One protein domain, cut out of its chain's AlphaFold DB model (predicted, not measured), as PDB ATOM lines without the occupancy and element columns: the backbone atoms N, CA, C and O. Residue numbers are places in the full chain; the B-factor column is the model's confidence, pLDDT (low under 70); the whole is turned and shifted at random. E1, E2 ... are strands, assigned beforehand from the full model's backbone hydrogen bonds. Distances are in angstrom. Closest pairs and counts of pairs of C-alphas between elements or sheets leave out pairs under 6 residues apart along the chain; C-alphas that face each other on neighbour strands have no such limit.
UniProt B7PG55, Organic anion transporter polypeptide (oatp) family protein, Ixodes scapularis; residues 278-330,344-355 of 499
ATOM      1  N   ILE A 278       3.369   1.266 -50.008       69.88
ATOM      2  CA  ILE A 278       4.588   0.456 -49.908       69.88
ATOM      3  C   ILE A 278       4.146  -0.991 -49.697       69.88
ATOM      4  O   ILE A 278       3.354  -1.260 -48.790       69.88
ATOM      5  N   GLN A 279       4.624  -1.901 -50.542       75.94
ATOM      6  CA  GLN A 279       4.314  -3.314 -50.388       75.94
ATOM      7  C   GLN A 279       5.209  -3.913 -49.311       75.94
ATOM      8  O   GLN A 279       6.433  -3.807 -49.372       75.94
ATOM      9  N   TYR A 280       4.573  -4.526 -48.319       80.81
ATOM     10  CA  TYR A 280       5.233  -5.362 -47.328       80.81
ATOM     11  C   TYR A 280       4.849  -6.815 -47.625       80.81
ATOM     12  O   TYR A 280       3.686  -7.063 -47.958       80.81
ATOM     13  N   PRO A 281       5.776  -7.775 -47.496       77.88
ATOM     14  CA  PRO A 281       5.472  -9.189 -47.660       77.88
ATOM     15  C   PRO A 281       4.721  -9.665 -46.413       77.88
ATOM     16  O   PRO A 281       5.320 -10.167 -45.468       77.88
ATOM     17  N   VAL A 282       3.413  -9.411 -46.378       76.94
ATOM     18  CA  VAL A 282       2.538  -9.810 -45.275       76.94
ATOM     19  C   VAL A 282       1.747 -11.033 -45.712       76.94
ATOM     20  O   VAL A 282       0.982 -10.966 -46.676       76.94
ATOM     21  N   ILE A 283       1.927 -12.142 -45.003       77.69
ATOM     22  CA  ILE A 283       1.236 -13.407 -45.256       77.69
ATOM     23  C   ILE A 283       0.227 -13.638 -44.124       77.69
ATOM     24  O   ILE A 283       0.386 -13.134 -43.011       77.69
ATOM     25  N   ARG A 284      -0.872 -14.342 -44.414       76.56
ATOM     26  CA  ARG A 284      -1.779 -14.830 -43.369       76.56
ATOM     27  C   ARG A 284      -1.279 -16.180 -42.880       76.56
ATOM     28  O   ARG A 284      -1.168 -17.103 -43.676       76.56
ATOM     29  N   ASP A 285      -1.012 -16.263 -41.586       72.12
ATOM     30  CA  ASP A 285      -0.727 -17.517 -40.894       72.12
ATOM     31  C   ASP A 285      -1.999 -18.378 -40.772       72.12
ATOM     32  O   ASP A 285      -3.120 -17.878 -40.922       72.12
ATOM     33  N   ASP A 286      -1.833 -19.658 -40.440       71.69
ATOM     34  CA  ASP A 286      -2.881 -20.680 -40.307       71.69
ATOM     35  C   ASP A 286      -3.992 -20.291 -39.309       71.69
ATOM     36  O   ASP A 286      -5.097 -20.831 -39.334       71.69
ATOM     37  N   LYS A 287      -3.726 -19.314 -38.431       71.62
ATOM     38  CA  LYS A 287      -4.682 -18.726 -37.473       71.62
ATOM     39  C   LYS A 287      -5.344 -17.428 -37.967       71.62
ATOM     40  O   LYS A 287      -5.839 -16.656 -37.147       71.62
ATOM     41  N   GLU A 288      -5.288 -17.145 -39.269       70.56
ATOM     42  CA  GLU A 288      -5.715 -15.890 -39.918       70.56
ATOM     43  C   GLU A 288      -5.031 -14.615 -39.387       70.56
ATOM     44  O   GLU A 288      -5.505 -13.494 -39.598       70.56
ATOM     45  N   ARG A 289      -3.893 -14.755 -38.701       67.56
ATOM     46  CA  ARG A 289      -3.113 -13.612 -38.216       67.56
ATOM     47  C   ARG A 289      -2.207 -13.098 -39.330       67.56
ATOM     48  O   ARG A 289      -1.617 -13.883 -40.062       67.56
ATOM     49  N   LEU A 290      -2.105 -11.778 -39.457       71.88
ATOM     50  CA  LEU A 290      -1.172 -11.133 -40.383       71.88
ATOM     51  C   LEU A 290       0.246 -11.260 -39.814       71.88
ATOM     52  O   LEU A 290       0.503 -10.771 -38.714       71.88
ATOM     53  N   THR A 291       1.148 -11.903 -40.552       77.50
ATOM     54  CA  THR A 291       2.564 -12.051 -40.189       77.50
ATOM     55  C   THR A 291       3.447 -11.450 -41.275       77.50
ATOM     56  O   THR A 291       3.057 -11.340 -42.435       77.50
ATOM     57  N   ILE A 292       4.638 -11.008 -40.879       81.81
ATOM     58  CA  ILE A 292       5.673 -10.477 -41.780       81.81
ATOM     59  C   ILE A 292       6.708 -11.542 -42.167       81.81
ATOM     60  O   ILE A 292       7.686 -11.234 -42.846       81.81
ATOM     61  N   GLU A 293       6.509 -12.774 -41.700       82.38
ATOM     62  CA  GLU A 293       7.337 -13.909 -42.079       82.38
ATOM     63  C   GLU A 293       6.959 -14.371 -43.483       82.38
ATOM     64  O   GLU A 293       5.788 -14.442 -43.854       82.38
ATOM     65  N   ASN A 294       7.975 -14.661 -44.284       80.81
ATOM     66  CA  ASN A 294       7.822 -15.040 -45.678       80.81
ATOM     67  C   ASN A 294       8.765 -16.197 -46.026       80.81
ATOM     68  O   ASN A 294       9.577 -16.630 -45.211       80.81
ATOM     69  N   SER A 295       8.709 -16.672 -47.269       82.25
ATOM     70  CA  SER A 295       9.592 -17.738 -47.762       82.25
ATOM     71  C   SER A 295      11.089 -17.413 -47.658       82.25
ATOM     72  O   SER A 295      11.908 -18.324 -47.702       82.25
ATOM     73  N   CYS A 296      11.464 -16.136 -47.541       79.31
ATOM     74  CA  CYS A 296      12.850 -15.709 -47.351       79.31
ATOM     75  C   CYS A 296      13.276 -15.736 -45.873       79.31
ATOM     76  O   CYS A 296      14.462 -15.893 -45.590       79.31
ATOM     77  N   SER A 297      12.337 -15.587 -44.933       84.44
ATOM     78  CA  SER A 297      12.604 -15.497 -43.495       84.44
ATOM     79  C   SER A 297      12.219 -16.747 -42.704       84.44
ATOM     80  O   SER A 297      12.576 -16.820 -41.539       84.44
ATOM     81  N   ILE A 298      11.503 -17.710 -43.293       79.94
ATOM     82  CA  ILE A 298      10.928 -18.859 -42.566       79.94
ATOM     83  C   ILE A 298      11.979 -19.760 -41.892       79.94
ATOM     84  O   ILE A 298      11.718 -20.332 -40.842       79.94
ATOM     85  N   ASP A 299      13.189 -19.819 -42.458       77.75
ATOM     86  CA  ASP A 299      14.337 -20.561 -41.910       77.75
ATOM     87  C   ASP A 299      15.343 -19.647 -41.187       77.75
ATOM     88  O   ASP A 299      16.501 -20.016 -40.955       77.75
ATOM     89  N   CYS A 300      14.934 -18.417 -40.881       74.00
ATOM     90  CA  CYS A 300      15.745 -17.424 -40.201       74.00
ATOM     91  C   CYS A 300      15.041 -17.045 -38.893       74.00
ATOM     92  O   CYS A 300      13.926 -16.541 -38.916       74.00
ATOM     93  N   ASP A 301      15.698 -17.248 -37.751       81.12
ATOM     94  CA  ASP A 301      15.178 -16.856 -36.431       81.12
ATOM     95  C   ASP A 301      15.265 -15.321 -36.252       81.12
ATOM     96  O   ASP A 301      16.103 -14.779 -35.526       81.12
ATOM     97  N   CYS A 302      14.480 -14.590 -37.050       80.19
ATOM     98  CA  CYS A 302      14.539 -13.137 -37.162       80.19
ATOM     99  C   CYS A 302      13.762 -12.458 -36.028       80.19
ATOM    100  O   CYS A 302      12.544 -12.570 -35.924       80.19
ATOM    101  N   SER A 303      14.451 -11.644 -35.226       78.75
ATOM    102  CA  SER A 303      13.807 -10.858 -34.166       78.75
ATOM    103  C   SER A 303      13.062  -9.626 -34.699       78.75
ATOM    104  O   SER A 303      13.581  -8.862 -35.519       78.75
ATOM    105  N   THR A 304      11.876  -9.362 -34.146       75.94
ATOM    106  CA  THR A 304      11.079  -8.141 -34.371       75.94
ATOM    107  C   THR A 304      11.413  -7.004 -33.397       75.94
ATOM    108  O   THR A 304      10.839  -5.918 -33.488       75.94
ATOM    109  N   SER A 305      12.372  -7.205 -32.486       68.44
ATOM    110  CA  SER A 305      12.754  -6.203 -31.479       68.44
ATOM    111  C   SER A 305      13.442  -4.961 -32.064       68.44
ATOM    112  O   SER A 305      13.431  -3.897 -31.441       68.44
ATOM    113  N   ILE A 306      14.044  -5.070 -33.255       64.94
ATOM    114  CA  ILE A 306      14.843  -4.011 -33.883       64.94
ATOM    115  C   ILE A 306      14.392  -3.804 -35.338       64.94
ATOM    116  O   ILE A 306      14.652  -4.624 -36.216       64.94
ATOM    117  N   HIS A 307      13.739  -2.668 -35.609       77.25
ATOM    118  CA  HIS A 307      13.219  -2.314 -36.936       77.25
ATOM    119  C   HIS A 307      14.240  -1.522 -37.777       77.25
ATOM    120  O   HIS A 307      14.527  -0.353 -37.485       77.25
ATOM    121  N   HIS A 308      14.767  -2.150 -38.833       80.69
ATOM    122  CA  HIS A 308      15.790  -1.610 -39.743       80.69
ATOM    123  C   HIS A 308      15.391  -1.870 -41.206       80.69
ATOM    124  O   HIS A 308      15.900  -2.810 -41.813       80.69
ATOM    125  N   PRO A 309      14.485  -1.066 -41.788       84.19
ATOM    126  CA  PRO A 309      13.860  -1.397 -43.060       84.19
ATOM    127  C   PRO A 309      14.864  -1.399 -44.212       84.19
ATOM    128  O   PRO A 309      15.757  -0.547 -44.282       84.19
ATOM    129  N   VAL A 310      14.652  -2.331 -45.133       86.50
ATOM    130  CA  VAL A 310      15.403  -2.444 -46.383       86.50
ATOM    131  C   VAL A 310      14.431  -2.511 -47.555       86.50
ATOM    132  O   VAL A 310      13.331  -3.052 -47.424       86.50
ATOM    133  N   CYS A 311      14.822  -1.936 -48.687       84.88
ATOM    134  CA  CYS A 311      14.021  -1.913 -49.901       84.88
ATOM    135  C   CYS A 311      14.679  -2.770 -50.975       84.88
ATOM    136  O   CYS A 311      15.841  -2.545 -51.313       84.88
ATOM    137  N   ASP A 312      13.932  -3.717 -51.524       86.00
ATOM    138  CA  ASP A 312      14.315  -4.401 -52.751       86.00
ATOM    139  C   ASP A 312      14.025  -3.484 -53.946       86.00
ATOM    140  O   ASP A 312      12.881  -3.079 -54.164       86.00
ATOM    141  N   LEU A 313      15.071  -3.109 -54.686       81.75
ATOM    142  CA  LEU A 313      14.958  -2.186 -55.816       81.75
ATOM    143  C   LEU A 313      14.289  -2.830 -57.034       81.75
ATOM    144  O   LEU A 313      13.728  -2.106 -57.853       81.75
ATOM    145  N   ASP A 314      14.325  -4.160 -57.136       81.00
ATOM    146  CA  ASP A 314      13.793  -4.886 -58.286       81.00
ATOM    147  C   ASP A 314      12.271  -5.069 -58.163       81.00
ATOM    148  O   ASP A 314      11.535  -4.907 -59.138       81.00
ATOM    149  N   THR A 315      11.777  -5.360 -56.953       81.12
ATOM    150  CA  THR A 315      10.339  -5.568 -56.696       81.12
ATOM    151  C   THR A 315       9.631  -4.363 -56.074       81.12
ATOM    152  O   THR A 315       8.402  -4.302 -56.084       81.12
ATOM    153  N   GLY A 316      10.370  -3.401 -55.509       78.31
ATOM    154  CA  GLY A 316       9.797  -2.299 -54.727       78.31
ATOM    155  C   GLY A 316       9.205  -2.741 -53.380       78.31
ATOM    156  O   GLY A 316       8.441  -1.991 -52.766       78.31
ATOM    157  N   THR A 317       9.533  -3.955 -52.924       84.12
ATOM    158  CA  THR A 317       9.056  -4.522 -51.658       84.12
ATOM    159  C   THR A 317       9.916  -4.030 -50.499       84.12
ATOM    160  O   THR A 317      11.147  -4.101 -50.544       84.12
ATOM    161  N   GLN A 318       9.275  -3.557 -49.430       85.75
ATOM    162  CA  GLN A 318       9.963  -3.161 -48.207       85.75
ATOM    163  C   GLN A 318       9.891  -4.277 -47.166       85.75
ATOM    164  O   GLN A 318       8.814  -4.667 -46.715       85.75
ATOM    165  N   TYR A 319      11.057  -4.743 -46.729       86.94
ATOM    166  CA  TYR A 319      11.182  -5.738 -45.670       86.94
ATOM    167  C   TYR A 319      11.401  -5.057 -44.315       86.94
ATOM    168  O   TYR A 319      11.981  -3.969 -44.232       86.94
ATOM    169  N   PHE A 320      10.941  -5.704 -43.239       85.94
ATOM    170  CA  PHE A 320      11.077  -5.203 -41.863       85.94
ATOM    171  C   PHE A 320      12.548  -5.032 -41.447       85.94
ATOM    172  O   PHE A 320      12.915  -4.051 -40.794       85.94
ATOM    173  N   SER A 321      13.396  -5.985 -41.845       86.19
ATOM    174  CA  SER A 321      14.848  -5.921 -41.700       86.19
ATOM    175  C   SER A 321      15.561  -6.712 -42.795       86.19
ATOM    176  O   SER A 321      14.921  -7.456 -43.539       86.19
ATOM    177  N   ALA A 322      16.890  -6.588 -42.876       83.31
ATOM    178  CA  ALA A 322      17.708  -7.408 -43.774       83.31
ATOM    179  C   ALA A 322      17.540  -8.921 -43.514       83.31
ATOM    180  O   ALA A 322      17.556  -9.705 -44.456       83.31
ATOM    181  N   CYS A 323      17.297  -9.329 -42.260       83.00
ATOM    182  CA  CYS A 323      17.009 -10.726 -41.913       83.00
ATOM    183  C   CYS A 323      15.703 -11.204 -42.566       83.00
ATOM    184  O   CYS A 323      15.675 -12.256 -43.196       83.00
ATOM    185  N   PHE A 324      14.643 -10.386 -42.512       84.81
ATOM    186  CA  PHE A 324      13.361 -10.686 -43.168       84.81
ATOM    187  C   PHE A 324      13.442 -10.678 -44.705       84.81
ATOM    188  O   PHE A 324      12.564 -11.224 -45.367       84.81
ATOM    189  N   ALA A 325      14.495 -10.080 -45.271       83.62
ATOM    190  CA  ALA A 325      14.834 -10.182 -46.690       83.62
ATOM    191  C   ALA A 325      15.664 -11.446 -47.024       83.62
ATOM    192  O   ALA A 325      16.089 -11.614 -48.164       83.62
ATOM    193  N   GLY A 326      15.917 -12.332 -46.050       80.62
ATOM    194  CA  GLY A 326      16.673 -13.580 -46.215       80.62
ATOM    195  C   GLY A 326      18.194 -13.429 -46.127       80.62
ATOM    196  O   GLY A 326      18.934 -14.361 -46.443       80.62
ATOM    197  N   CYS A 327      18.693 -12.265 -45.707       74.94
ATOM    198  CA  CYS A 327      20.127 -12.025 -45.606       74.94
ATOM    199  C   CYS A 327      20.675 -12.623 -44.311       74.94
ATOM    200  O   CYS A 327      20.375 -12.146 -43.214       74.94
ATOM    201  N   LYS A 328      21.507 -13.658 -44.445       68.56
ATOM    202  CA  LYS A 328      22.233 -14.249 -43.320       68.56
ATOM    203  C   LYS A 328      23.515 -13.444 -43.067       68.56
ATOM    204  O   LYS A 328      24.214 -13.133 -44.031       68.56
ATOM    205  N   PRO A 329      23.844 -13.093 -41.815       59.16
ATOM    206  CA  PRO A 329      25.163 -12.558 -41.505       59.16
ATOM    207  C   PRO A 329      26.204 -13.650 -41.791       59.16
ATOM    208  O   PRO A 329      26.140 -14.727 -41.201       59.16
ATOM    209  N   GLU A 330      27.138 -13.410 -42.716       51.81
ATOM    210  CA  GLU A 330      28.286 -14.308 -42.856       51.81
ATOM    211  C   GLU A 330      29.167 -14.208 -41.599       51.81
ATOM    212  O   GLU A 330      29.378 -13.105 -41.082       51.81
ATOM    213  N   SER A 344      24.069 -12.177 -51.085       45.34
ATOM    214  CA  SER A 344      23.883 -13.287 -52.010       45.34
ATOM    215  C   SER A 344      22.507 -13.159 -52.666       45.34
ATOM    216  O   SER A 344      21.498 -13.486 -52.059       45.34
ATOM    217  N   ARG A 345      22.513 -12.673 -53.918       46.97
ATOM    218  CA  ARG A 345      21.377 -12.492 -54.844       46.97
ATOM    219  C   ARG A 345      20.283 -11.520 -54.362       46.97
ATOM    220  O   ARG A 345      19.308 -11.927 -53.748       46.97
ATOM    221  N   GLY A 346      20.416 -10.252 -54.760       56.78
ATOM    222  CA  GLY A 346      19.348  -9.241 -54.733       56.78
ATOM    223  C   GLY A 346      19.896  -7.819 -54.563       56.78
ATOM    224  O   GLY A 346      20.747  -7.590 -53.703       56.78
ATOM    225  N   HIS A 347      19.432  -6.856 -55.369       70.12
ATOM    226  CA  HIS A 347      19.807  -5.442 -55.239       70.12
ATOM    227  C   HIS A 347      18.987  -4.769 -54.124       70.12
ATOM    228  O   HIS A 347      18.078  -3.978 -54.371       70.12
ATOM    229  N   VAL A 348      19.308  -5.084 -52.867       77.25
ATOM    230  CA  VAL A 348      18.610  -4.529 -51.698       77.25
ATOM    231  C   VAL A 348      19.336  -3.284 -51.178       77.25
ATOM    232  O   VAL A 348      20.533  -3.315 -50.890       77.25
ATOM    233  N   LYS A 349      18.615  -2.168 -51.031       81.38
ATOM    234  CA  LYS A 349      19.127  -0.895 -50.499       81.38
ATOM    235  C   LYS A 349      18.688  -0.695 -49.049       81.38
ATOM    236  O   LYS A 349      17.523  -0.885 -48.704       81.38
ATOM    237  N   ASN A 350      19.612  -0.234 -48.206       78.12
ATOM    238  CA  ASN A 350      19.291   0.169 -46.837       78.12
ATOM    239  C   ASN A 350      18.355   1.387 -46.820       78.12
ATOM    240  O   ASN A 350      18.607   2.388 -47.497       78.12
ATOM    241  N   GLY A 351      17.315   1.322 -45.990       77.00
ATOM    242  CA  GLY A 351      16.321   2.377 -45.838       77.00
ATOM    243  C   GLY A 351      14.955   2.015 -46.425       77.00
ATOM    244  O   GLY A 351      14.730   0.935 -46.962       77.00
ATOM    245  N   LYS A 352      14.010   2.947 -46.282       76.81
ATOM    246  CA  LYS A 352      12.650   2.801 -46.821       76.81
ATOM    247  C   LYS A 352      12.656   2.935 -48.341       76.81
ATOM    248  O   LYS A 352      13.452   3.714 -48.871       76.81
ATOM    249  N   CYS A 353      11.718   2.263 -49.003       76.81
ATOM    250  CA  CYS A 353      11.514   2.452 -50.434       76.81
ATOM    251  C   CYS A 353      11.182   3.917 -50.746       76.81
ATOM    252  O   CYS A 353      10.458   4.589 -50.002       76.81
ATOM    253  N   GLU A 354      11.768   4.431 -51.823       71.19
ATOM    254  CA  GLU A 354      11.514   5.784 -52.299       71.19
ATOM    255  C   GLU A 354      10.191   5.791 -53.069       71.19
ATOM    256  O   GLU A 354       9.964   4.942 -53.926       71.19
ATOM    257  N   GLN A 355       9.283   6.696 -52.703       65.50
ATOM    258  CA  GLN A 355       8.001   6.859 -53.378       65.50
ATOM    259  C   GLN A 355       7.891   8.286 -53.904       65.50
ATOM    260  O   GLN A 355       7.966   9.243 -53.125       65.50
TER     261      GLN A 355
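AT A GLANCE: This is residues 278 to 330 and 344 to 355 of the 499 residues of the protein "Organic anion transporter polypeptide (oatp) family protein" of Ixodes scapularis (UniProt B7PG55). You will find little regular structure: mostly loops, with a small ribbon at one end where E1 lies between E2 and residues 318 to 319. At the other end a loop folds back on itself, residues 283 to 284 beside 290 to 291. The 65 printed residues have no named helix and two named strands, E1 then E2, an antiparallel sheet; the class is all strand, with only 6 residues in named elements. The whole is compact, radius of gyration of the C-alphas 11.6 A, spanning 32 by 31 by 22 A.

IN THESE COORDINATES: Start at C-alpha 278, (4.588, 0.456, -49.908). E1, residues 310 to 312, begins at (15.403, -2.444, -46.383); E2, residues 348 to 350, ends at (19.291, 0.169, -46.837). Each measures 6.8 A.

HOW THE PARTS SIT: E1 and E2 are antiparallel at 153 degrees. Look at N 349 and O 311, 2.8 A apart, within hydrogen-bond range; C-alphas 312 and 348 face each other at 4.4 A.

THE WHOLE: Residues 331 to 343 are cut out; C-alphas 330 and 344 are 10.2 A apart. Confidence is under 70 at residues 278, 289, 305 to 306, 328 to 330, 344 to 346 and 355.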